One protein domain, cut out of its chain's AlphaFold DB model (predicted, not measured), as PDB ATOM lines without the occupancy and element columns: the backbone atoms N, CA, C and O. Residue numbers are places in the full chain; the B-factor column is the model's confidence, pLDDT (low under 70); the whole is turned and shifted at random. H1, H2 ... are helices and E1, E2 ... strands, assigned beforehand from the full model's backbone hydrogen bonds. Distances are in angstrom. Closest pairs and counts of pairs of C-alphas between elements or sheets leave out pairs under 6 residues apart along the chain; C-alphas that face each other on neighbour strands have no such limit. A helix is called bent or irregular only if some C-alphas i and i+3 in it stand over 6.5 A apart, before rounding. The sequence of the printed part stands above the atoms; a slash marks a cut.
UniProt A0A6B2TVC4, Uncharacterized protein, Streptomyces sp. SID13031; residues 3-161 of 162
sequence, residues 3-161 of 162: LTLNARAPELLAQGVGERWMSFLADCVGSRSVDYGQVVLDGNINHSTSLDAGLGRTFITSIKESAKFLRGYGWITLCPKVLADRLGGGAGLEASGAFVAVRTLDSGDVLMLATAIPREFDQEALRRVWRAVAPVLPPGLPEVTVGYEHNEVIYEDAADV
ATOM      1  N   LEU A   3      93.528 100.592 156.455       63.69
ATOM      2  CA  LEU A   3      92.075 100.735 156.341       63.69
ATOM      3  C   LEU A   3      91.519 101.252 157.674       63.69
ATOM      4  O   LEU A   3      91.817 100.712 158.733       63.69
ATOM      5  N   THR A   4      90.747 102.336 157.659       62.94
ATOM      6  CA  THR A   4      90.086 102.858 158.868       62.94
ATOM      7  C   THR A   4      88.645 103.216 158.524       62.94
ATOM      8  O   THR A   4      88.408 104.168 157.785       62.94
ATOM      9  N   LEU A   5      87.727 102.360 158.991       61.84
ATOM     10  CA  LEU A   5      86.264 102.422 158.912       61.84
ATOM     11  C   LEU A   5      85.614 103.303 159.983       61.84
ATOM     12  O   LEU A   5      85.555 102.856 161.121       61.84
ATOM     13  N   ASN A   6      85.073 104.478 159.649       59.19
ATOM     14  CA  ASN A   6      84.188 105.221 160.557       59.19
ATOM     15  C   ASN A   6      82.744 105.131 160.049       59.19
ATOM     16  O   ASN A   6      82.419 105.708 159.012       59.19
ATOM     17  N   ALA A   7      81.884 104.415 160.773       58.38
ATOM     18  CA  ALA A   7      80.463 104.261 160.458       58.38
ATOM     19  C   ALA A   7      79.598 104.984 161.501       58.38
ATOM     20  O   ALA A   7      79.974 105.054 162.670       58.38
ATOM     21  N   ARG A   8      78.446 105.536 161.095       57.19
ATOM     22  CA  ARG A   8      77.489 106.186 162.008       57.19
ATOM     23  C   ARG A   8      76.233 105.329 162.211       57.19
ATOM     24  O   ARG A   8      76.051 104.282 161.605       57.19
ATOM     25  N   ALA A   9      75.411 105.759 163.167       56.72
ATOM     26  CA  ALA A   9      74.343 104.981 163.793       56.72
ATOM     27  C   ALA A   9      73.279 104.339 162.867       56.72
ATOM     28  O   ALA A   9      72.861 103.230 163.195       56.72
ATOM     29  N   PRO A  10      72.807 104.933 161.751       57.44
ATOM     30  CA  PRO A  10      71.740 104.308 160.960       57.44
ATOM     31  C   PRO A  10      72.159 102.965 160.350       57.44
ATOM     32  O   PRO A  10      71.389 102.005 160.358       57.44
ATOM     33  N   GLU A  11      73.398 102.872 159.866       59.75
ATOM     34  CA  GLU A  11      73.941 101.677 159.219       59.75
ATOM     35  C   GLU A  11      74.259 100.557 160.224       59.75
ATOM     36  O   GLU A  11      74.344  99.390 159.843       59.75
ATOM     37  N   LEU A  12      74.401 100.915 161.506       64.31
ATOM     38  CA  LEU A  12      74.808 100.058 162.622       64.31
ATOM     39  C   LEU A  12      73.636  99.362 163.346       64.31
ATOM     40  O   LEU A  12      73.861  98.463 164.154       64.31
ATOM     41  N   LEU A  13      72.385  99.737 163.058       64.00
ATOM     42  CA  LEU A  13      71.192  99.253 163.780       64.00
ATOM     43  C   LEU A  13      70.440  98.099 163.094       64.00
ATOM     44  O   LEU A  13      69.509  97.539 163.672       64.00
ATOM     45  N   ALA A  14      70.804  97.736 161.865       68.31
ATOM     46  CA  ALA A  14      70.096  96.705 161.107       68.31
ATOM     47  C   ALA A  14      70.488  95.274 161.538       68.31
ATOM     48  O   ALA A  14      71.642  94.999 161.857       68.31
ATOM     49  N   GLN A  15      69.563  94.309 161.476       68.88
ATOM     50  CA  GLN A  15      69.894  92.893 161.719       68.88
ATOM     51  C   GLN A  15      70.979  92.399 160.752       68.88
ATOM     52  O   GLN A  15      71.002  92.819 159.595       68.88
ATOM     53  N   GLY A  16      71.885  91.526 161.206       80.25
ATOM     54  CA  GLY A  16      72.988  90.993 160.389       80.25
ATOM     55  C   GLY A  16      74.061  92.023 160.015       80.25
ATOM     56  O   GLY A  16      74.816  91.819 159.067       80.25
ATOM     57  N   VAL A  17      74.109  93.158 160.716       84.38
ATOM     58  CA  VAL A  17      75.046  94.250 160.430       84.38
ATOM     59  C   VAL A  17      76.504  93.843 160.589       84.38
ATOM     60  O   VAL A  17      77.298  94.191 159.721       84.38
ATOM     61  N   GLY A  18      76.845  93.062 161.618       85.19
ATOM     62  CA  GLY A  18      78.210  92.579 161.824       85.19
ATOM     63  C   GLY A  18      78.723  91.804 160.611       85.19
ATOM     64  O   GLY A  18      79.744  92.163 160.040       85.19
ATOM     65  N   GLU A  19      77.957  90.821 160.134       88.31
ATOM     66  CA  GLU A  19      78.337  89.993 158.982       88.31
ATOM     67  C   GLU A  19      78.444  90.790 157.669       88.31
ATOM     68  O   GLU A  19      79.345  90.558 156.857       88.31
ATOM     69  N   ARG A  20      77.571  91.788 157.468       89.44
ATOM     70  CA  ARG A  20      77.679  92.698 156.317       89.44
ATOM     71  C   ARG A  20      78.950  93.537 156.367       89.44
ATOM     72  O   ARG A  20      79.619  93.661 155.346       89.44
ATOM     73  N   TRP A  21      79.293  94.090 157.530       89.31
ATOM     74  CA  TRP A  21      80.543  94.832 157.699       89.31
ATOM     75  C   TRP A  21      81.761  93.934 157.523       89.31
ATOM     76  O   TRP A  21      82.701  94.334 156.845       89.31
ATOM     77  N   MET A  22      81.727  92.715 158.065       91.62
ATOM     78  CA  MET A  22      82.792  91.729 157.888       91.62
ATOM     79  C   MET A  22      83.042  91.435 156.407       91.62
ATOM     80  O   MET A  22      84.184  91.456 155.952       91.62
ATOM     81  N   SER A  23      81.974  91.216 155.640       92.50
ATOM     82  CA  SER A  23      82.069  90.959 154.200       92.50
ATOM     83  C   SER A  23      82.548  92.186 153.423       92.50
ATOM     84  O   SER A  23      83.494  92.080 152.654       92.50
ATOM     85  N   PHE A  24      81.999  93.372 153.705       90.44
ATOM     86  CA  PHE A  24      82.458  94.622 153.092       90.44
ATOM     87  C   PHE A  24      83.950  94.891 153.344       90.44
ATOM     88  O   PHE A  24      84.678  95.303 152.442       90.44
ATOM     89  N   LEU A  25      84.419  94.652 154.571       90.69
ATOM     90  CA  LEU A  25      85.823  94.805 154.945       90.69
ATOM     91  C   LEU A  25      86.712  93.793 154.223       90.69
ATOM     92  O   LEU A  25      87.757  94.180 153.702       90.69
ATOM     93  N   ALA A  26      86.291  92.527 154.165       92.19
ATOM     94  CA  ALA A  26      86.999  91.493 153.420       92.19
ATOM     95  C   ALA A  26      87.123  91.866 151.932       92.19
ATOM     96  O   ALA A  26      88.223  91.809 151.385       92.19
ATOM     97  N   ASP A  27      86.046  92.352 151.311       91.81
ATOM     98  CA  ASP A  27      86.039  92.785 149.910       91.81
ATOM     99  C   ASP A  27      86.944  94.007 149.673       91.81
ATOM    100  O   ASP A  27      87.687  94.059 148.692       91.81
ATOM    101  N   CYS A  28      86.927  94.985 150.585       88.44
ATOM    102  CA  CYS A  28      87.782  96.175 150.501       88.44
ATOM    103  C   CYS A  28      89.277  95.834 150.572       88.44
ATOM    104  O   CYS A  28      90.103  96.506 149.947       88.44
ATOM    105  N   VAL A  29      89.633  94.824 151.366       89.12
ATOM    106  CA  VAL A  29      91.018  94.381 151.552       89.12
ATOM    107  C   VAL A  29      91.459  93.450 150.424       89.12
ATOM    108  O   VAL A  29      92.594  93.556 149.937       89.12
ATOM    109  N   GLY A  30      90.561  92.578 149.967       87.75
ATOM    110  CA  GLY A  30      90.858  91.530 149.003       87.75
ATOM    111  C   GLY A  30      91.990  90.628 149.499       87.75
ATOM    112  O   GLY A  30      92.031  90.233 150.660       87.75
ATOM    113  N   SER A  31      92.957  90.342 148.626       88.25
ATOM    114  CA  SER A  31      94.129  89.509 148.939       88.25
ATOM    115  C   SER A  31      95.325  90.282 149.513       88.25
ATOM    116  O   SER A  31      96.413  89.725 149.669       88.25
ATOM    117  N   ARG A  32      95.175  91.582 149.795       88.88
ATOM    118  CA  ARG A  32      96.278  92.424 150.285       88.88
ATOM    119  C   ARG A  32      96.404  92.306 151.796       88.88
ATOM    120  O   ARG A  32      95.401  92.290 152.493       88.88
ATOM    121  N   SER A  33      97.632  92.324 152.308       87.12
ATOM    122  CA  SER A  33      97.832  92.444 153.753       87.12
ATOM    123  C   SER A  33      97.673  93.893 154.229       87.12
ATOM    124  O   SER A  33      98.070  94.858 153.546       87.12
ATOM    125  N   VAL A  34      97.079  94.058 155.406       87.19
ATOM    126  CA  VAL A  34      96.932  95.343 156.080       87.19
ATOM    127  C   VAL A  34      97.972  95.545 157.169       87.19
ATOM    128  O   VAL A  34      98.483  94.610 157.769       87.19
ATOM    129  N   ASP A  35      98.237  96.811 157.467       86.06
ATOM    130  CA  ASP A  35      98.980  97.185 158.670       86.06
ATOM    131  C   ASP A  35      98.061  97.178 159.895       86.06
ATOM    132  O   ASP A  35      98.522  96.994 161.016       86.06
ATOM    133  N   TYR A  36      96.768  97.447 159.677       85.69
ATOM    134  CA  TYR A  36      95.738  97.548 160.707       85.69
ATOM    135  C   TYR A  36      94.359  97.855 160.096       85.69
ATOM    136  O   TYR A  36      94.282  98.575 159.092       85.69
ATOM    137  N   GLY A  37      93.286  97.427 160.769       87.62
ATOM    138  CA  GLY A  37      91.943  97.982 160.593       87.62
ATOM    139  C   GLY A  37      91.044  97.774 161.812       87.62
ATOM    140  O   GLY A  37      91.233  96.831 162.574       87.62
ATOM    141  N   GLN A  38      90.063  98.657 161.999       87.56
ATOM    142  CA  GLN A  38      89.040  98.518 163.040       87.56
ATOM    143  C   GLN A  38      87.736  99.219 162.650       87.56
ATOM    144  O   GLN A  38      87.746 100.123 161.807       87.56
ATOM    145  N   VAL A  39      86.659  98.840 163.334       87.44
ATOM    146  CA  VAL A  39      85.415  99.602 163.472       87.44
ATOM    147  C   VAL A  39      85.187  99.813 164.969       87.44
ATOM    148  O   VAL A  39      85.102  98.838 165.715       87.44
ATOM    149  N   VAL A  40      85.118 101.072 165.396       84.81
ATOM    150  CA  VAL A  40      84.923 101.491 166.799       84.81
ATOM    151  C   VAL A  40      83.575 102.181 166.966       84.81
ATOM    152  O   VAL A  40      83.049 102.733 165.994       84.81
ATOM    153  N   LEU A  41      83.015 102.144 168.177       83.94
ATOM    154  CA  LEU A  41      81.725 102.780 168.483       83.94
ATOM    155  C   LEU A  41      81.862 103.991 169.414       83.94
ATOM    156  O   LEU A  41      80.899 104.740 169.576       83.94
ATOM    157  N   ASP A  42      83.061 104.232 169.948       79.00
ATOM    158  CA  ASP A  42      83.371 105.380 170.806       79.00
ATOM    159  C   ASP A  42      83.298 106.737 170.091       79.00
ATOM    160  O   ASP A  42      83.250 107.779 170.734       79.00
ATOM    161  N   GLY A  43      83.240 106.760 168.759       69.94
ATOM    162  CA  GLY A  43      83.190 108.006 168.000       69.94
ATOM    163  C   GLY A  43      84.540 108.721 167.916       69.94
ATOM    164  O   GLY A  43      84.581 109.886 167.509       69.94
ATOM    165  N   ASN A  44      85.645 108.037 168.230       70.44
ATOM    166  CA  ASN A  44      86.983 108.555 167.998       70.44
ATOM    167  C   ASN A  44      87.240 108.693 166.486       70.44
ATOM    168  O   ASN A  44      87.565 107.741 165.776       70.44
ATOM    169  N   ILE A  45      87.090 109.918 165.984       62.66
ATOM    170  CA  ILE A  45      87.291 110.273 164.571       62.66
ATOM    171  C   ILE A  45      88.738 110.662 164.238       62.66
ATOM    172  O   ILE A  45      89.030 111.019 163.092       62.66
ATOM    173  N   ASN A  46      89.651 110.635 165.211       65.81
ATOM    174  CA  ASN A  46      91.026 111.069 164.998       65.81
ATOM    175  C   ASN A  46      91.851 109.993 164.275       65.81
ATOM    176  O   ASN A  46      91.540 108.806 164.262       65.81
ATOM    177  N   HIS A  47      92.982 110.389 163.685       68.81
ATOM    178  CA  HIS A  47      93.914 109.442 163.056       68.81
ATOM    179  C   HIS A  47      94.611 108.489 164.051       68.81
ATOM    180  O   HIS A  47      95.358 107.605 163.608       68.81
ATOM    181  N   SER A  48      94.380 108.693 165.351       78.62
ATOM    182  CA  SER A  48      94.875 107.919 166.487       78.62
ATOM    183  C   SER A  48      93.802 106.939 166.950       78.62
ATOM    184  O   SER A  48      92.653 107.339 167.118       78.62
ATOM    185  N   THR A  49      94.167 105.681 167.189       87.75
ATOM    186  CA  THR A  49      93.266 104.756 167.892       87.75
ATOM    187  C   THR A  49      93.084 105.219 169.340       87.75
ATOM    188  O   THR A  49      93.882 106.009 169.857       87.75
ATOM    189  N   SER A  50      92.045 104.724 170.007       89.94
ATOM    190  CA  SER A  50      91.784 105.022 171.421       89.94
ATOM    191  C   SER A  50      92.914 104.508 172.323       89.94
ATOM    192  O   SER A  50      93.315 105.194 173.260       89.94
ATOM    193  N   LEU A  51      93.528 103.376 171.952       92.50
ATOM    194  CA  LEU A  51      94.741 102.867 172.592       92.50
ATOM    195  C   LEU A  51      95.971 103.753 172.331       92.50
ATOM    196  O   LEU A  51      96.705 104.060 173.266       92.50
ATOM    197  N   ASP A  52      96.195 104.194 171.086       91.69
ATOM    198  CA  ASP A  52      97.298 105.106 170.758       91.69
ATOM    199  C   ASP A  52      97.175 106.409 171.571       91.69
ATOM    200  O   ASP A  52      98.166 106.887 172.117       91.69
ATOM    201  N   ALA A  53      95.955 106.946 171.696       89.94
ATOM    202  CA  ALA A  53      95.683 108.147 172.481       89.94
ATOM    203  C   ALA A  53      95.973 107.922 173.973       89.94
ATOM    204  O   ALA A  53      96.704 108.709 174.568       89.94
ATOM    205  N   GLY A  54      95.465 106.826 174.547       91.19
ATOM    206  CA  GLY A  54      95.692 106.488 175.953       91.19
ATOM    207  C   GLY A  54      97.168 106.259 176.293       91.19
ATOM    208  O   GLY A  54      97.605 106.618 177.378       91.19
ATOM    209  N   LEU A  55      97.962 105.723 175.364       93.31
ATOM    210  CA  LEU A  55      99.399 105.486 175.559       93.31
ATOM    211  C   LEU A  55     100.290 106.671 175.147       93.31
ATOM    212  O   LEU A  55     101.514 106.533 175.105       93.31
ATOM    213  N   GLY A  56      99.711 107.811 174.752       91.19
ATOM    214  CA  GLY A  56     100.475 108.961 174.254       91.19
ATOM    215  C   GLY A  56     101.278 108.667 172.976       91.19
ATOM    216  O   GLY A  56     102.281 109.326 172.687       91.19
ATOM    217  N   ARG A  57     100.870 107.660 172.194       91.75
ATOM    218  CA  ARG A  57     101.547 107.232 170.966       91.75
ATOM    219  C   ARG A  57     101.077 108.084 169.795       91.75
ATOM    220  O   ARG A  57      99.890 108.202 169.505       91.75
ATOM    221  N   THR A  58     102.022 108.633 169.036       89.44
ATOM    222  CA  THR A  58     101.670 109.306 167.779       89.44
ATOM    223  C   THR A  58     101.265 108.285 166.717       89.44
ATOM    224  O   THR A  58     101.830 107.187 166.642       89.44
ATOM    225  N   PHE A  59     100.358 108.668 165.812       83.75
ATOM    226  CA  PHE A  59      99.961 107.796 164.702       83.75
ATOM    227  C   PHE A  59     101.157 107.377 163.823       83.75
ATOM    228  O   PHE A  59     101.159 106.274 163.283       83.75
ATOM    229  N   ILE A  60     102.184 108.228 163.691       87.81
ATOM    230  CA  ILE A  60     103.396 107.934 162.910       87.81
ATOM    231  C   ILE A  60     104.185 106.804 163.570       87.81
ATOM    232  O   ILE A  60     104.556 105.844 162.895       87.81
ATOM    233  N   THR A  61     104.435 106.907 164.878       90.88
ATOM    234  CA  THR A  61     105.133 105.863 165.643       90.88
ATOM    235  C   THR A  61     104.352 104.556 165.591       90.88
ATOM    236  O   THR A  61     104.915 103.515 165.269       90.88
ATOM    237  N   SER A  62     103.039 104.624 165.806       90.31
ATOM    238  CA  SER A  62     102.176 103.446 165.820       90.31
ATOM    239  C   SER A  62     102.131 102.717 164.470       90.31
ATOM    240  O   SER A  62     102.177 101.491 164.431       90.31
ATOM    241  N   ILE A  63     102.140 103.446 163.347       87.81
ATOM    242  CA  ILE A  63     102.247 102.840 162.009       87.81
ATOM    243  C   ILE A  63     103.609 102.175 161.799       87.81
ATOM    244  O   ILE A  63     103.662 101.074 161.267       87.81
ATOM    245  N   LYS A  64     104.714 102.806 162.216       90.81
ATOM    246  CA  LYS A  64     106.057 102.209 162.073       90.81
ATOM    247  C   LYS A  64     106.206 100.902 162.854       90.81
ATOM    248  O   LYS A  64     107.042 100.072 162.506       90.81
ATOM    249  N   GLU A  65     105.414 100.731 163.907       93.81
ATOM    250  CA  GLU A  65     105.431  99.560 164.777       93.81
ATOM    251  C   GLU A  65     104.289  98.573 164.504       93.81
ATOM    252  O   GLU A  65     104.178  97.594 165.233       93.81
ATOM    253  N   SER A  66     103.477  98.767 163.458       91.25
ATOM    254  CA  SER A  66     102.283  97.945 163.180       91.25
ATOM    255  C   SER A  66     102.574  96.451 163.000       91.25
ATOM    256  O   SER A  66     101.735  95.612 163.305       91.25
ATOM    257  N   ALA A  67     103.779  96.095 162.548       92.31
ATOM    258  CA  ALA A  67     104.215  94.701 162.443       92.31
ATOM    259  C   ALA A  67     104.609  94.081 163.800       92.31
ATOM    260  O   ALA A  67     104.717  92.862 163.921       92.31
ATOM    261  N   LYS A  68     104.866  94.913 164.816       95.81
ATOM    262  CA  LYS A  68     105.251  94.502 166.175       95.81
ATOM    263  C   LYS A  68     104.081  94.564 167.144       95.81
ATOM    264  O   LYS A  68     103.994  93.706 168.020       95.81
ATOM    265  N   PHE A  69     103.210  95.553 166.981       96.50
ATOM    266  CA  PHE A  69     102.110  95.823 167.888       96.50
ATOM    267  C   PHE A  69     100.819  96.103 167.130       96.50
ATOM    268  O   PHE A  69     100.798  96.871 166.165       96.50
ATOM    269  N   LEU A  70      99.727  95.513 167.609       94.88
ATOM    270  CA  LEU A  70      98.393  95.828 167.139       94.88
ATOM    271  C   LEU A  70      98.040  97.225 167.644       94.88
ATOM    272  O   LEU A  70      98.143  97.529 168.831       94.88
ATOM    273  N   ARG A  71      97.647  98.095 166.716       91.75
ATOM    274  CA  ARG A  71      97.482  99.527 166.991       91.75
ATOM    275  C   ARG A  71      96.254  99.852 167.839       91.75
ATOM    276  O   ARG A  71      96.162 100.952 168.371       91.75
ATOM    277  N   GLY A  72      95.298  98.942 167.936       91.62
ATOM    278  CA  GLY A  72      94.072  99.110 168.700       91.62
ATOM    279  C   GLY A  72      93.124  97.939 168.482       91.62
ATOM    280  O   GLY A  72      93.476  96.941 167.854       91.62
ATOM    281  N   TYR A  73      91.924  98.071 169.020       93.94
ATOM    282  CA  TYR A  73      90.874  97.073 168.944       93.94
ATOM    283  C   TYR A  73      89.528  97.779 169.117       93.94
ATOM    284  O   TYR A  73      89.457  98.867 169.684       93.94
ATOM    285  N   GLY A  74      88.470  97.158 168.616       92.06
ATOM    286  CA  GLY A  74      87.107  97.678 168.692       92.06
ATOM    287  C   GLY A  74      86.088  96.587 168.397       92.06
ATOM    288  O   GLY A  74      86.424  95.399 168.405       92.06
ATOM    289  N   TRP A  75      84.854  96.991 168.093       93.38
ATOM    290  CA  TRP A  75      83.762  96.068 167.774       93.38
ATOM    291  C   TRP A  75      84.118  95.115 166.622       93.38
ATOM    292  O   TRP A  75      83.863  93.912 166.709       93.38
ATOM    293  N   ILE A  76      84.764  95.636 165.573       94.38
ATOM    294  CA  ILE A  76      85.432  94.825 164.548       94.38
ATOM    295  C   ILE A  76      86.912  95.171 164.550       94.38
ATOM    296  O   ILE A  76      87.274  96.345 164.544       94.38
ATOM    297  N   THR A  77      87.768  94.155 164.505       94.50
ATOM    298  CA  THR A  77      89.223  94.323 164.462       94.50
ATOM    299  C   THR A  77      89.807  93.490 163.323       94.50
ATOM    300  O   THR A  77      89.491  92.311 163.184       94.50
ATOM    301  N   LEU A  78      90.661  94.099 162.499       94.56
ATOM    302  CA  LEU A  78      91.430  93.437 161.447       94.56
ATOM    303  C   LEU A  78      92.898  93.361 161.876       94.56
ATOM    304  O   LEU A  78      93.609  94.370 161.907       94.56
ATOM    305  N   CYS A  79      93.326  92.150 162.219       95.38
ATOM    306  CA  CYS A  79      94.654  91.839 162.720       95.38
ATOM    307  C   CYS A  79      95.568  91.365 161.577       95.38
ATOM    308  O   CYS A  79      95.229  90.386 160.905       95.38
ATOM    309  N   PRO A  80      96.726  92.012 161.351       95.06
ATOM    310  CA  PRO A  80      97.706  91.560 160.369       95.06
ATOM    311  C   PRO A  80      98.198  90.142 160.660       95.06
ATOM    312  O   PRO A  80      98.418  89.794 161.824       95.06
ATOM    313  N   LYS A  81      98.479  89.358 159.612       95.62
ATOM    314  CA  LYS A  81      98.946  87.966 159.720       95.62
ATOM    315  C   LYS A  81     100.053  87.776 160.759       95.62
ATOM    316  O   LYS A  81      99.972  86.886 161.595       95.62
ATOM    317  N   VAL A  82     101.081  88.625 160.722       96.00
ATOM    318  CA  VAL A  82     102.250  88.525 161.618       96.00
ATOM    319  C   VAL A  82     101.877  88.606 163.104       96.00
ATOM    320  O   VAL A  82     102.537  87.998 163.945       96.00
ATOM    321  N   LEU A  83     100.815  89.340 163.435       97.62
ATOM    322  CA  LEU A  83     100.302  89.452 164.796       97.62
ATOM    323  C   LEU A  83      99.291  88.348 165.093       97.62
ATOM    324  O   LEU A  83      99.347  87.757 166.166       97.62
ATOM    325  N   ALA A  84      98.421  88.017 164.138       97.25
ATOM    326  CA  ALA A  84      97.477  86.918 164.279       97.25
ATOM    327  C   ALA A  84      98.198  85.587 164.543       97.25
ATOM    328  O   ALA A  84      97.805  84.858 165.445       97.25
ATOM    329  N   ASP A  85      99.301  85.305 163.844       97.56
ATOM    330  CA  ASP A  85     100.120  84.105 164.053       97.56
ATOM    331  C   ASP A  85     100.635  84.012 165.506       97.56
ATOM    332  O   ASP A  85     100.650  82.931 166.094       97.56
ATOM    333  N   ARG A  86     100.979  85.148 166.133       97.25
ATOM    334  CA  ARG A  86     101.391  85.217 167.551       97.25
ATOM    335  C   ARG A  86     100.241  84.970 168.530       97.25
ATOM    336  O   ARG A  86     100.500  84.635 169.679       97.25
ATOM    337  N   LEU A  87      98.999  85.119 168.075       97.12
ATOM    338  CA  LEU A  87      97.771  84.832 168.822       97.12
ATOM    339  C   LEU A  87      97.219  83.423 168.522       97.12
ATOM    340  O   LEU A  87      96.096  83.103 168.906       97.12
ATOM    341  N   GLY A  88      97.982  82.572 167.824       96.94
ATOM    342  CA  GLY A  88      97.541  81.232 167.417       96.94
ATOM    343  C   GLY A  88      96.726  81.205 166.116       96.94
ATOM    344  O   GLY A  88      96.035  80.224 165.837       96.94
ATOM    345  N   GLY A  89      96.800  82.269 165.314       96.81
ATOM    346  CA  GLY A  89      96.070  82.425 164.058       96.81
ATOM    347  C   GLY A  89      94.559  82.569 164.262       96.81
ATOM    348  O   GLY A  89      94.081  82.807 165.369       96.81
ATOM    349  N   GLY A  90      93.790  82.390 163.183       97.31
ATOM    350  CA  GLY A  90      92.324  82.429 163.251       97.31
ATOM    351  C   GLY A  90      91.748  81.427 164.257       97.31
ATOM    352  O   GLY A  90      90.890  81.791 165.051       97.31
ATOM    353  N   ALA A  91      92.289  80.206 164.305       97.50
ATOM    354  CA  ALA A  91      91.833  79.171 165.233       97.50
ATOM    355  C   ALA A  91      92.083  79.531 166.710       97.50
ATOM    356  O   ALA A  91      91.219  79.293 167.551       97.50
ATOM    357  N   GLY A  92      93.237  80.126 167.040       97.56
ATOM    358  CA  GLY A  92      93.515  80.607 168.399       97.56
ATOM    359  C   GLY A  92      92.571  81.738 168.816       97.56
ATOM    360  O   GLY A  92      92.046  81.741 169.929       97.56
ATOM    361  N   LEU A  93      92.280  82.649 167.885       97.88
ATOM    362  CA  LEU A  93      91.339  83.747 168.097       97.88
ATOM    363  C   LEU A  93      89.897  83.250 168.269       97.88
ATOM    364  O   LEU A  93      89.198  83.745 169.151       97.88
ATOM    365  N   GLU A  94      89.459  82.243 167.514       97.69
ATOM    366  CA  GLU A  94      88.162  81.581 167.726       97.69
ATOM    367  C   GLU A  94      88.097  80.896 169.094       97.69
ATOM    368  O   GLU A  94      87.149  81.102 169.854       97.69
ATOM    369  N   ALA A  95      89.136  80.134 169.446       97.44
ATOM    370  CA  ALA A  95      89.215  79.411 170.713       97.44
ATOM    371  C   ALA A  95      89.229  80.335 171.943       97.44
ATOM    372  O   ALA A  95      88.857  79.900 173.033       97.44
ATOM    373  N   SER A  96      89.610  81.608 171.781       96.94
ATOM    374  CA  SER A  96      89.559  82.606 172.859       96.94
ATOM    375  C   SER A  96      88.137  82.879 173.372       96.94
ATOM    376  O   SER A  96      87.972  83.367 174.490       96.94
ATOM    377  N   GLY A  97      87.108  82.615 172.555       96.94
ATOM    378  CA  GLY A  97      85.712  82.928 172.872       96.94
ATOM    379  C   GLY A  97      85.400  84.429 172.959       96.94
ATOM    380  O   GLY A  97      84.304  84.802 173.378       96.94
ATOM    381  N   ALA A  98      86.340  85.304 172.584       97.62
ATOM    382  CA  ALA A  98      86.150  86.753 172.630       97.62
ATOM    383  C   ALA A  98      85.319  87.302 171.461       97.62
ATOM    384  O   ALA A  98      84.820  88.424 171.545       97.62
ATOM    385  N   PHE A  99      85.168  86.522 170.387       98.19
ATOM    386  CA  PHE A  99      84.564  86.950 169.130       98.19
ATOM    387  C   PHE A  99      83.421  86.018 168.733       98.19
ATOM    388  O   PHE A  99      83.552  84.798 168.805       98.19
ATOM    389  N   VAL A 100      82.312  86.591 168.265       97.12
ATOM    390  CA  VAL A 100      81.185  85.819 167.713       97.12
ATOM    391  C   VAL A 100      81.459  85.322 166.294       97.12
ATOM    392  O   VAL A 100      80.802  84.393 165.834       97.12
ATOM    393  N   ALA A 101      82.406  85.949 165.594       97.38
ATOM    394  CA  ALA A 101      82.874  85.506 164.292       97.38
ATOM    395  C   ALA A 101      84.342  85.888 164.088       97.38
ATOM    396  O   ALA A 101      84.771  86.991 164.432       97.38
ATOM    397  N   VAL A 102      85.087  84.979 163.470       98.19
ATOM    398  CA  VAL A 102      86.473  85.169 163.052       98.19
ATOM    399  C   VAL A 102      86.579  84.713 161.601       98.19
ATOM    400  O   VAL A 102      85.952  83.739 161.191       98.19
ATOM    401  N   ARG A 103      87.332  85.451 160.789       97.31
ATOM    402  CA  ARG A 103      87.553  85.138 159.377       97.31
ATOM    403  C   ARG A 103      89.016  85.345 159.042       97.31
ATOM    404  O   ARG A 103      89.506  86.471 159.068       97.31
ATOM    405  N   THR A 104      89.698  84.263 158.691       97.06
ATOM    406  CA  THR A 104      91.035  84.353 158.095       97.06
ATOM    407  C   THR A 104      90.876  84.692 156.615       97.06
ATOM    408  O   THR A 104      90.124  84.021 155.912       97.06
ATOM    409  N   LEU A 105      91.534  85.756 156.163       95.44
ATOM    410  CA  LEU A 105      91.534  86.202 154.771       95.44
ATOM    411  C   LEU A 105      92.618  85.471 153.966       95.44
ATOM    412  O   LEU A 105      93.537  84.888 154.541       95.44
ATOM    413  N   ASP A 106      92.575  85.572 152.637       93.38
ATOM    414  CA  ASP A 106      93.582  84.966 151.746       93.38
ATOM    415  C   ASP A 106      95.006  85.497 151.995       93.38
ATOM    416  O   ASP A 106      95.990  84.795 151.762       93.38
ATOM    417  N   SER A 107      95.137  86.729 152.503       92.50
ATOM    418  CA  SER A 107      96.417  87.307 152.940       92.50
ATOM    419  C   SER A 107      96.966  86.670 154.227       92.50
ATOM    420  O   SER A 107      98.125  86.885 154.585       92.50
ATOM    421  N   GLY A 108      96.135  85.901 154.933       94.69
ATOM    422  CA  GLY A 108      96.362  85.380 156.277       94.69
ATOM    423  C   GLY A 108      96.122  86.395 157.396       94.69
ATOM    424  O   GLY A 108      96.313  86.051 158.562       94.69
ATOM    425  N   ASP A 109      95.703  87.622 157.072       95.44
ATOM    426  CA  ASP A 109      95.163  88.547 158.068       95.44
ATOM    427  C   ASP A 109      93.850  87.990 158.633       95.44
ATOM    428  O   ASP A 109      93.131  87.245 157.961       95.44
ATOM    429  N   VAL A 110      93.511  88.362 159.866       97.25
ATOM    430  CA  VAL A 110      92.331  87.844 160.559       97.25
ATOM    431  C   VAL A 110      91.385  88.978 160.916       97.25
ATOM    432  O   VAL A 110      91.737  89.898 161.653       97.25
ATOM    433  N   LEU A 111      90.163  88.894 160.400       96.75
ATOM    434  CA  LEU A 111      89.069  89.793 160.725       96.75
ATOM    435  C   LEU A 111      88.232  89.184 161.855       96.75
ATOM    436  O   LEU A 111      87.886  88.007 161.806       96.75
ATOM    437  N   MET A 112      87.910  89.977 162.870       97.56
ATOM    438  CA  MET A 112      87.253  89.515 164.092       97.56
ATOM    439  C   MET A 112      86.090  90.434 164.448       97.56
ATOM    440  O   MET A 112      86.256  91.653 164.466       97.56
ATOM    441  N   LEU A 113      84.937  89.847 164.766       97.12
ATOM    442  CA  LEU A 113      83.724  90.536 165.200       97.12
ATOM    443  C   LEU A 113      83.440  90.189 166.664       97.12
ATOM    444  O   LEU A 113      83.189  89.029 166.991       97.12
ATOM    445  N   ALA A 114      83.451  91.188 167.541       96.75
ATOM    446  CA  ALA A 114      83.304  90.991 168.981       96.75
ATOM    447  C   ALA A 114      81.893  90.536 169.386       96.75
ATOM    448  O   ALA A 114      81.736  89.604 170.171       96.75
ATOM    449  N   THR A 115      80.859  91.170 168.831       94.94
ATOM    450  CA  THR A 115      79.443  90.881 169.119       94.94
ATOM    451  C   THR A 115      78.609  90.958 167.848       94.94
ATOM    452  O   THR A 115      78.990  91.632 166.892       94.94
ATOM    453  N   ALA A 116      77.457  90.285 167.808       91.69
ATOM    454  CA  ALA A 116      76.657  90.195 166.583       91.69
ATOM    455  C   ALA A 116      76.116  91.565 166.140       91.69
ATOM    456  O   ALA A 116      76.006  91.845 164.939       91.69
ATOM    457  N   ILE A 117      75.802  92.420 167.117       88.94
ATOM    458  CA  ILE A 117      75.347  93.790 166.904       88.94
ATOM    459  C   ILE A 117      76.141  94.789 167.766       88.94
ATOM    460  O   ILE A 117      76.546  94.451 168.881       88.94
ATOM    461  N   PRO A 118      76.297  96.046 167.307       88.56
ATOM    462  CA  PRO A 118      77.047  97.086 168.020       88.56
ATOM    463  C   PRO A 118      76.555  97.340 169.441       88.56
ATOM    464  O   PRO A 118      77.345  97.556 170.349       88.56
ATOM    465  N   ARG A 119      75.235  97.282 169.658       86.69
ATOM    466  CA  ARG A 119      74.620  97.567 170.963       86.69
ATOM    467  C   ARG A 119      75.045  96.588 172.064       86.69
ATOM    468  O   ARG A 119      74.943  96.928 173.236       86.69
ATOM    469  N   GLU A 120      75.478  95.387 171.692       91.31
ATOM    470  CA  GLU A 120      75.966  94.366 172.627       91.31
ATOM    471  C   GLU A 120      77.460  94.519 172.936       91.31
ATOM    472  O   GLU A 120      77.962  93.845 173.831       91.31
ATOM    473  N   PHE A 121      78.182  95.377 172.205       92.25
ATOM    474  CA  PHE A 121      79.598  95.634 172.447       92.25
ATOM    475  C   PHE A 121      79.771  96.574 173.645       92.25
ATOM    476  O   PHE A 121      80.044  97.764 173.512       92.25
ATOM    477  N   ASP A 122      79.531  96.029 174.832       91.94
ATOM    478  CA  ASP A 122      79.669  96.718 176.109       91.94
ATOM    479  C   ASP A 122      81.090  96.598 176.693       91.94
ATOM    480  O   ASP A 122      82.020  96.073 176.077       91.94
ATOM    481  N   GLN A 123      81.270  97.082 177.924       92.06
ATOM    482  CA  GLN A 123      82.552  97.036 178.634       92.06
ATOM    483  C   GLN A 123      83.050  95.610 178.920       92.06
ATOM    484  O   GLN A 123      84.258  95.389 179.042       92.06
ATOM    485  N   GLU A 124      82.160  94.622 179.038       96.00
ATOM    486  CA  GLU A 124      82.573  93.231 179.212       96.00
ATOM    487  C   GLU A 124      83.063  92.642 177.893       96.00
ATOM    488  O   GLU A 124      84.106  91.982 177.868       96.00
ATOM    489  N   ALA A 125      82.353  92.911 176.794       96.44
ATOM    490  CA  ALA A 125      82.783  92.535 175.453       96.44
ATOM    491  C   ALA A 125      84.124  93.186 175.093       96.44
ATOM    492  O   ALA A 125      85.044  92.485 174.666       96.44
ATOM    493  N   LEU A 126      84.279  94.485 175.363       95.62
ATOM    494  CA  LEU A 126      85.532  95.215 175.181       95.62
ATOM    495  C   LEU A 126      86.685  94.559 175.952       95.62
ATOM    496  O   LEU A 126      87.761  94.345 175.397       95.62
ATOM    497  N   ARG A 127      86.457  94.176 177.216       97.06
ATOM    498  CA  ARG A 127      87.472  93.499 178.036       97.06
ATOM    499  C   ARG A 127      87.813  92.100 177.517       97.06
ATOM    500  O   ARG A 127      88.979  91.716 177.573       97.06
ATOM    501  N   ARG A 128      86.839  91.332 177.008       97.69
ATOM    502  CA  ARG A 128      87.104  90.027 176.365       97.69
ATOM    503  C   ARG A 128      87.998  90.192 175.139       97.69
ATOM    504  O   ARG A 128      88.995  89.482 175.032       97.69
ATOM    505  N   VAL A 129      87.680  91.157 174.275       97.69
ATOM    506  CA  VAL A 129      88.502  91.488 173.102       97.69
ATOM    507  C   VAL A 129      89.906  91.888 173.532       97.69
ATOM    508  O   VAL A 129      90.867  91.300 173.043       97.69
ATOM    509  N   TRP A 130      90.031  92.826 174.478       97.25
ATOM    510  CA  TRP A 130      91.329  93.280 174.978       97.25
ATOM    511  C   TRP A 130      92.182  92.114 175.480       97.25
ATOM    512  O   TRP A 130      93.316  91.985 175.041       97.25
ATOM    513  N   ARG A 131      91.634  91.210 176.304       97.44
ATOM    514  CA  ARG A 131      92.378  90.032 176.794       97.44
ATOM    515  C   ARG A 131      92.859  89.129 175.663       97.44
ATOM    516  O   ARG A 131      93.990  88.658 175.711       97.44
ATOM    517  N   ALA A 132      92.020  88.896 174.654       97.81
ATOM    518  CA  ALA A 132      92.374  88.042 173.525       97.81
ATOM    519  C   ALA A 132      93.506  88.630 172.668       97.81
ATOM    520  O   ALA A 132      94.301  87.877 172.114       97.81
ATOM    521  N   VAL A 133      93.601  89.961 172.565       97.44
ATOM    522  CA  VAL A 133      94.623  90.634 171.743       97.44
ATOM    523  C   VAL A 133      95.787  91.220 172.546       97.44
ATOM    524  O   VAL A 133      96.793  91.597 171.946       97.44
ATOM    525  N   ALA A 134      95.700  91.269 173.879       97.31
ATOM    526  CA  ALA A 134      96.714  91.833 174.773       97.31
ATOM    527  C   ALA A 134      98.153  91.371 174.470       97.31
ATOM    528  O   ALA A 134      99.027  92.235 174.406       97.31
ATOM    529  N   PRO A 135      98.434  90.088 174.148       97.06
ATOM    530  CA  PRO A 135      99.801  89.628 173.857       97.06
ATOM    531  C   PRO A 135     100.486  90.301 172.653       97.06
ATOM    532  O   PRO A 135     101.698  90.157 172.448       97.06
ATOM    533  N   VAL A 136      99.723  91.001 171.810       97.19
ATOM    534  CA  VAL A 136     100.249  91.775 170.679       97.19
ATOM    535  C   VAL A 136     100.002  93.273 170.812       97.19
ATOM    536  O   VAL A 136     100.317  94.006 169.878       97.19
ATOM    537  N   LEU A 137      99.468  93.757 171.931       97.00
ATOM    538  CA  LEU A 137      99.339  95.189 172.183       97.00
ATOM    539  C   LEU A 137     100.689  95.795 172.612       97.00
ATOM    540  O   LEU A 137     101.557  95.087 173.132       97.00
ATOM    541  N   PRO A 138     100.908  97.098 172.364       96.12
ATOM    542  CA  PRO A 138     102.054  97.798 172.929       96.12
ATOM    543  C   PRO A 138     101.970  97.818 174.467       96.12
ATOM    544  O   PRO A 138     100.872  97.988 174.999       96.12
ATOM    545  N   PRO A 139     103.102  97.671 175.178       95.31
ATOM    546  CA  PRO A 139     103.128  97.776 176.634       95.31
ATOM    547  C   PRO A 139     102.886  99.219 177.095       95.31
ATOM    548  O   PRO A 139     103.128 100.172 176.342       95.31
ATOM    549  N   GLY A 140     102.492  99.366 178.355       93.81
ATOM    550  CA  GLY A 140     102.245 100.638 179.026       93.81
ATOM    551  C   GLY A 140     100.821 100.741 179.564       93.81
ATOM    552  O   GLY A 140      99.898 100.111 179.052       93.81
ATOM    553  N   LEU A 141     100.645 101.576 180.589       94.25
ATOM    554  CA  LEU A 141      99.347 101.859 181.191       94.25
ATOM    555  C   LEU A 141      98.668 103.020 180.447       94.25
ATOM    556  O   LEU A 141      99.216 104.125 180.456       94.25
ATOM    557  N   PRO A 142      97.495 102.816 179.817       93.88
ATOM    558  CA  PRO A 142      96.757 103.918 179.214       93.88
ATOM    559  C   PRO A 142      96.322 104.950 180.262       93.88
ATOM    560  O   PRO A 142      95.897 104.588 181.358       93.88
ATOM    561  N   GLU A 143      96.374 106.231 179.910       91.06
ATOM    562  CA  GLU A 143      95.905 107.335 180.746       91.06
ATOM    563  C   GLU A 143      94.552 107.870 180.264       91.06
ATOM    564  O   GLU A 143      94.278 107.976 179.064       91.06
ATOM    565  N   VAL A 144      93.689 108.245 181.214       85.12
ATOM    566  CA  VAL A 144      92.426 108.925 180.905       85.12
ATOM    567  C   VAL A 144      92.741 110.351 180.464       85.12
ATOM    568  O   VAL A 144      93.253 111.154 181.243       85.12
ATOM    569  N   THR A 145      92.381 110.693 179.230       79.62
ATOM    570  CA  THR A 145      92.417 112.086 178.775       79.62
ATOM    571  C   THR A 145      91.068 112.739 179.058       79.62
ATOM    572  O   THR A 145      90.033 112.254 178.600       79.62
ATOM    573  N   VAL A 146      91.074 113.850 179.797       80.06
ATOM    574  CA  VAL A 146      89.857 114.623 180.100       80.06
ATOM    575  C   VAL A 146      89.160 115.043 178.799       80.06
ATOM    576  O   VAL A 146      89.801 115.585 177.899       80.06
ATOM    577  N   GLY A 147      87.853 114.794 178.700       77.50
ATOM    578  CA  GLY A 147      87.037 115.016 177.500       77.50
ATOM    579  C   GLY A 147      87.018 113.851 176.500       77.50
ATOM    580  O   GLY A 147      86.299 113.920 175.501       77.50
ATOM    581  N   TYR A 148      87.780 112.783 176.759       76.50
ATOM    582  CA  TYR A 148      87.847 111.564 175.945       76.50
ATOM    583  C   TYR A 148      87.506 110.309 176.757       76.50
ATOM    584  O   TYR A 148      87.935 109.203 176.439       76.50
ATOM    585  N   GLU A 149      86.695 110.461 177.803       81.81
ATOM    586  CA  GLU A 149      86.273 109.371 178.688       81.81
ATOM    587  C   GLU A 149      85.412 108.320 177.966       81.81
ATOM    588  O   GLU A 149      85.215 107.222 178.477       81.81
ATOM    589  N   HIS A 150      84.905 108.650 176.774       77.56
ATOM    590  CA  HIS A 150      84.128 107.758 175.914       77.56
ATOM    591  C   HIS A 150      84.982 106.752 175.129       77.56
ATOM    592  O   HIS A 150      84.414 105.839 174.538       77.56
ATOM    593  N   ASN A 151      86.310 106.908 175.113       83.25
ATOM    594  CA  ASN A 151      87.224 106.037 174.376       83.25
ATOM    595  C   ASN A 151      87.093 104.563 174.799       83.25
ATOM    596  O   ASN A 151      87.170 104.227 175.982       83.25
ATOM    597  N   GLU A 152      86.987 103.670 173.813       87.75
ATOM    598  CA  GLU A 152      86.967 102.213 173.985       87.75
ATOM    599  C   GLU A 152      88.383 101.688 174.275       87.75
ATOM    600  O   GLU A 152      89.042 101.078 173.433       87.75
ATOM    601  N   VAL A 153      88.880 101.948 175.485       91.25
ATOM    602  CA  VAL A 153      90.194 101.490 175.952       91.25
ATOM    603  C   VAL A 153      90.089 100.863 177.342       91.25
ATOM    604  O   VAL A 153      89.307 101.297 178.185       91.25
ATOM    605  N   ILE A 154      90.872  99.810 177.574       94.56
ATOM    606  CA  ILE A 154      91.029  99.197 178.892       94.56
ATOM    607  C   ILE A 154      92.262  99.824 179.540       94.56
ATOM    608  O   ILE A 154      93.343  99.798 178.961       94.56
ATOM    609  N   TYR A 155      92.092 100.386 180.735       92.75
ATOM    610  CA  TYR A 155      93.140 101.076 181.495       92.75
ATOM    611  C   TYR A 155      93.976 100.086 182.325       92.75
ATOM    612  O   TYR A 155      94.090 100.210 183.541       92.75
ATOM    613  N   GLU A 156      94.507  99.068 181.654       94.19
ATOM    614  CA  GLU A 156      95.384  98.029 182.207       94.19
ATOM    615  C   GLU A 156      96.592  97.877 181.267       94.19
ATOM    616  O   GLU A 156      96.457  98.071 180.055       94.19
ATOM    617  N   ASP A 157      97.772  97.543 181.799       94.94
ATOM    618  CA  ASP A 157      98.953  97.295 180.963       94.94
ATOM    619  C   ASP A 157      98.844  95.913 180.309       94.94
ATOM    620  O   ASP A 157      98.670  94.889 180.975       94.94
ATOM    621  N   ALA A 158      98.963  95.865 178.983       93.19
ATOM    622  CA  ALA A 158      98.928  94.612 178.240       93.19
ATOM    623  C   ALA A 158     100.084  93.664 178.610       93.19
ATOM    624  O   ALA A 158      99.950  92.452 178.446       93.19
ATOM    625  N   ALA A 159     101.194  94.193 179.135       90.81
ATOM    626  CA  ALA A 159     102.325  93.403 179.614       90.81
ATOM    627  C   ALA A 159     102.005  92.562 180.865       90.81
ATOM    628  O   ALA A 159     102.721  91.600 181.145       90.81
ATOM    629  N   ASP A 160     100.936  92.896 181.596       88.88
ATOM    630  CA  ASP A 160     100.534  92.186 182.815       88.88
ATOM    631  C   ASP A 160      99.641  90.962 182.534       88.88
ATOM    632  O   ASP A 160      99.401  90.141 183.427       88.88
ATOM    633  N   VAL A 161      99.160  90.806 181.294       83.62
ATOM    634  CA  VAL A 161      98.337  89.663 180.881       83.62
ATOM    635  C   VAL A 161      99.236  88.452 180.630       83.62
ATOM    636  O   VAL A 161     100.105  88.478 179.759       83.62
TER     637      VAL A 161
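Overview. This is residues 3 to 161 of the 162 residues of an uncharacterized protein of Streptomyces sp. SID13031 (UniProt A0A6B2TVC4). A small antiparallel sheet of four short strands, in the order E1 E2 E4 E3, lies between helices: H2 covers one face, and H6 packs on the other near E3. H7, the longest helix, grazes the sheet with residues 129 to 136, while H1, H3 and H4 lie off it and residues 137 to 161 form a long stretch with no named element. The 159 printed residues hold H1 H2 E1 H3 H4 E2 H5 H6 E3 E4 H7 along the chain; the class is mixed, helices and strands, with under half of the residues in named elements. The whole is compact and rounded, with a radius of gyration of the C-alphas of 14.3 A and spans of 35 by 34 by 28 A.

Arrangement. Begin with the sheet: E1, residues 37 to 39; E2, residues 76 to 79; E4, residues 110 to 113; and E3, residues 101 to 104. Look for N 39 and O 76 at 2.8 A between E1 and E2, N 79 and O 110 at 2.8 A between E2 and E4, and N 103 and O 111 at 2.8 A in the hairpin E3 and E4. H2, residues 17 to 29, is on the sheet over E2 and E4 at a height of 8.9 A; the closest C-alphas of H2 and E4 are those of Gly 18 and Leu 113, 6.8 A apart. H6, residues 89 to 95, lies on the opposite face, over E3 and only just over E4, with 3 of its C-alphas there; three layers result, a sheet with helices on both faces. The closest C-alphas of H6 and E3 are those of Gly 90 and Thr 104, 5.7 A apart. H5, residues 81 to 86, only grazes the sheet; E2, H5 H6, E3 make a split strand-helix-strand unit, two strands running the same way with E4 between them, with a right-handed crossover. H7, residues 123 to 136, also only grazes the sheet; its residues 135 to 136 alone only just touch H5, with 3 pairs of C-alphas within 8 A, the closest being Leu 83 and Val 136 at 6.3 A, about perpendicular at 87 degrees. H3, residues 50 to 54, and H4, residues 59 to 64, are close but not clearly touching, the closest C-alphas being those of Asp 52 and Ser 62, 7.1 A apart. H1, residues 9 to 12, is close to but not clearly touching H2, with C-alphas Glu 11 and Val 17 at 7.6 A. Every O i to N i+4 pair is within hydrogen-bond range in H2, H3, H4 and H6, against 1 of 2 in H5 and 8 of 10 in H7; H1 is too short for such a pair.

Along the chain. Find C-alpha 9 at (74.343, 104.981, 163.793), where H1 begins. H2 runs 18.3 A from C-alpha 17 to C-alpha 29, and E2, E3 and E4 run 9.9, 10.3 and 10.1 A. H7 runs 20.1 A and ends at C-alpha 136, (100.249, 91.775, 170.679); it is irregular, with C-alphas 132 and 135 at 7.6 A.

Size, cuts and confidence. The C-alphas of Asp 106 and Val 146 are the two farthest apart, at 41.2 A. The printed part has no cut, and the link from H4 to E2, 11 residues, is long. Look for pLDDT under 70 at residues 3 to 15, 43 and 45 to 47; the mean of the printed part is 88.8.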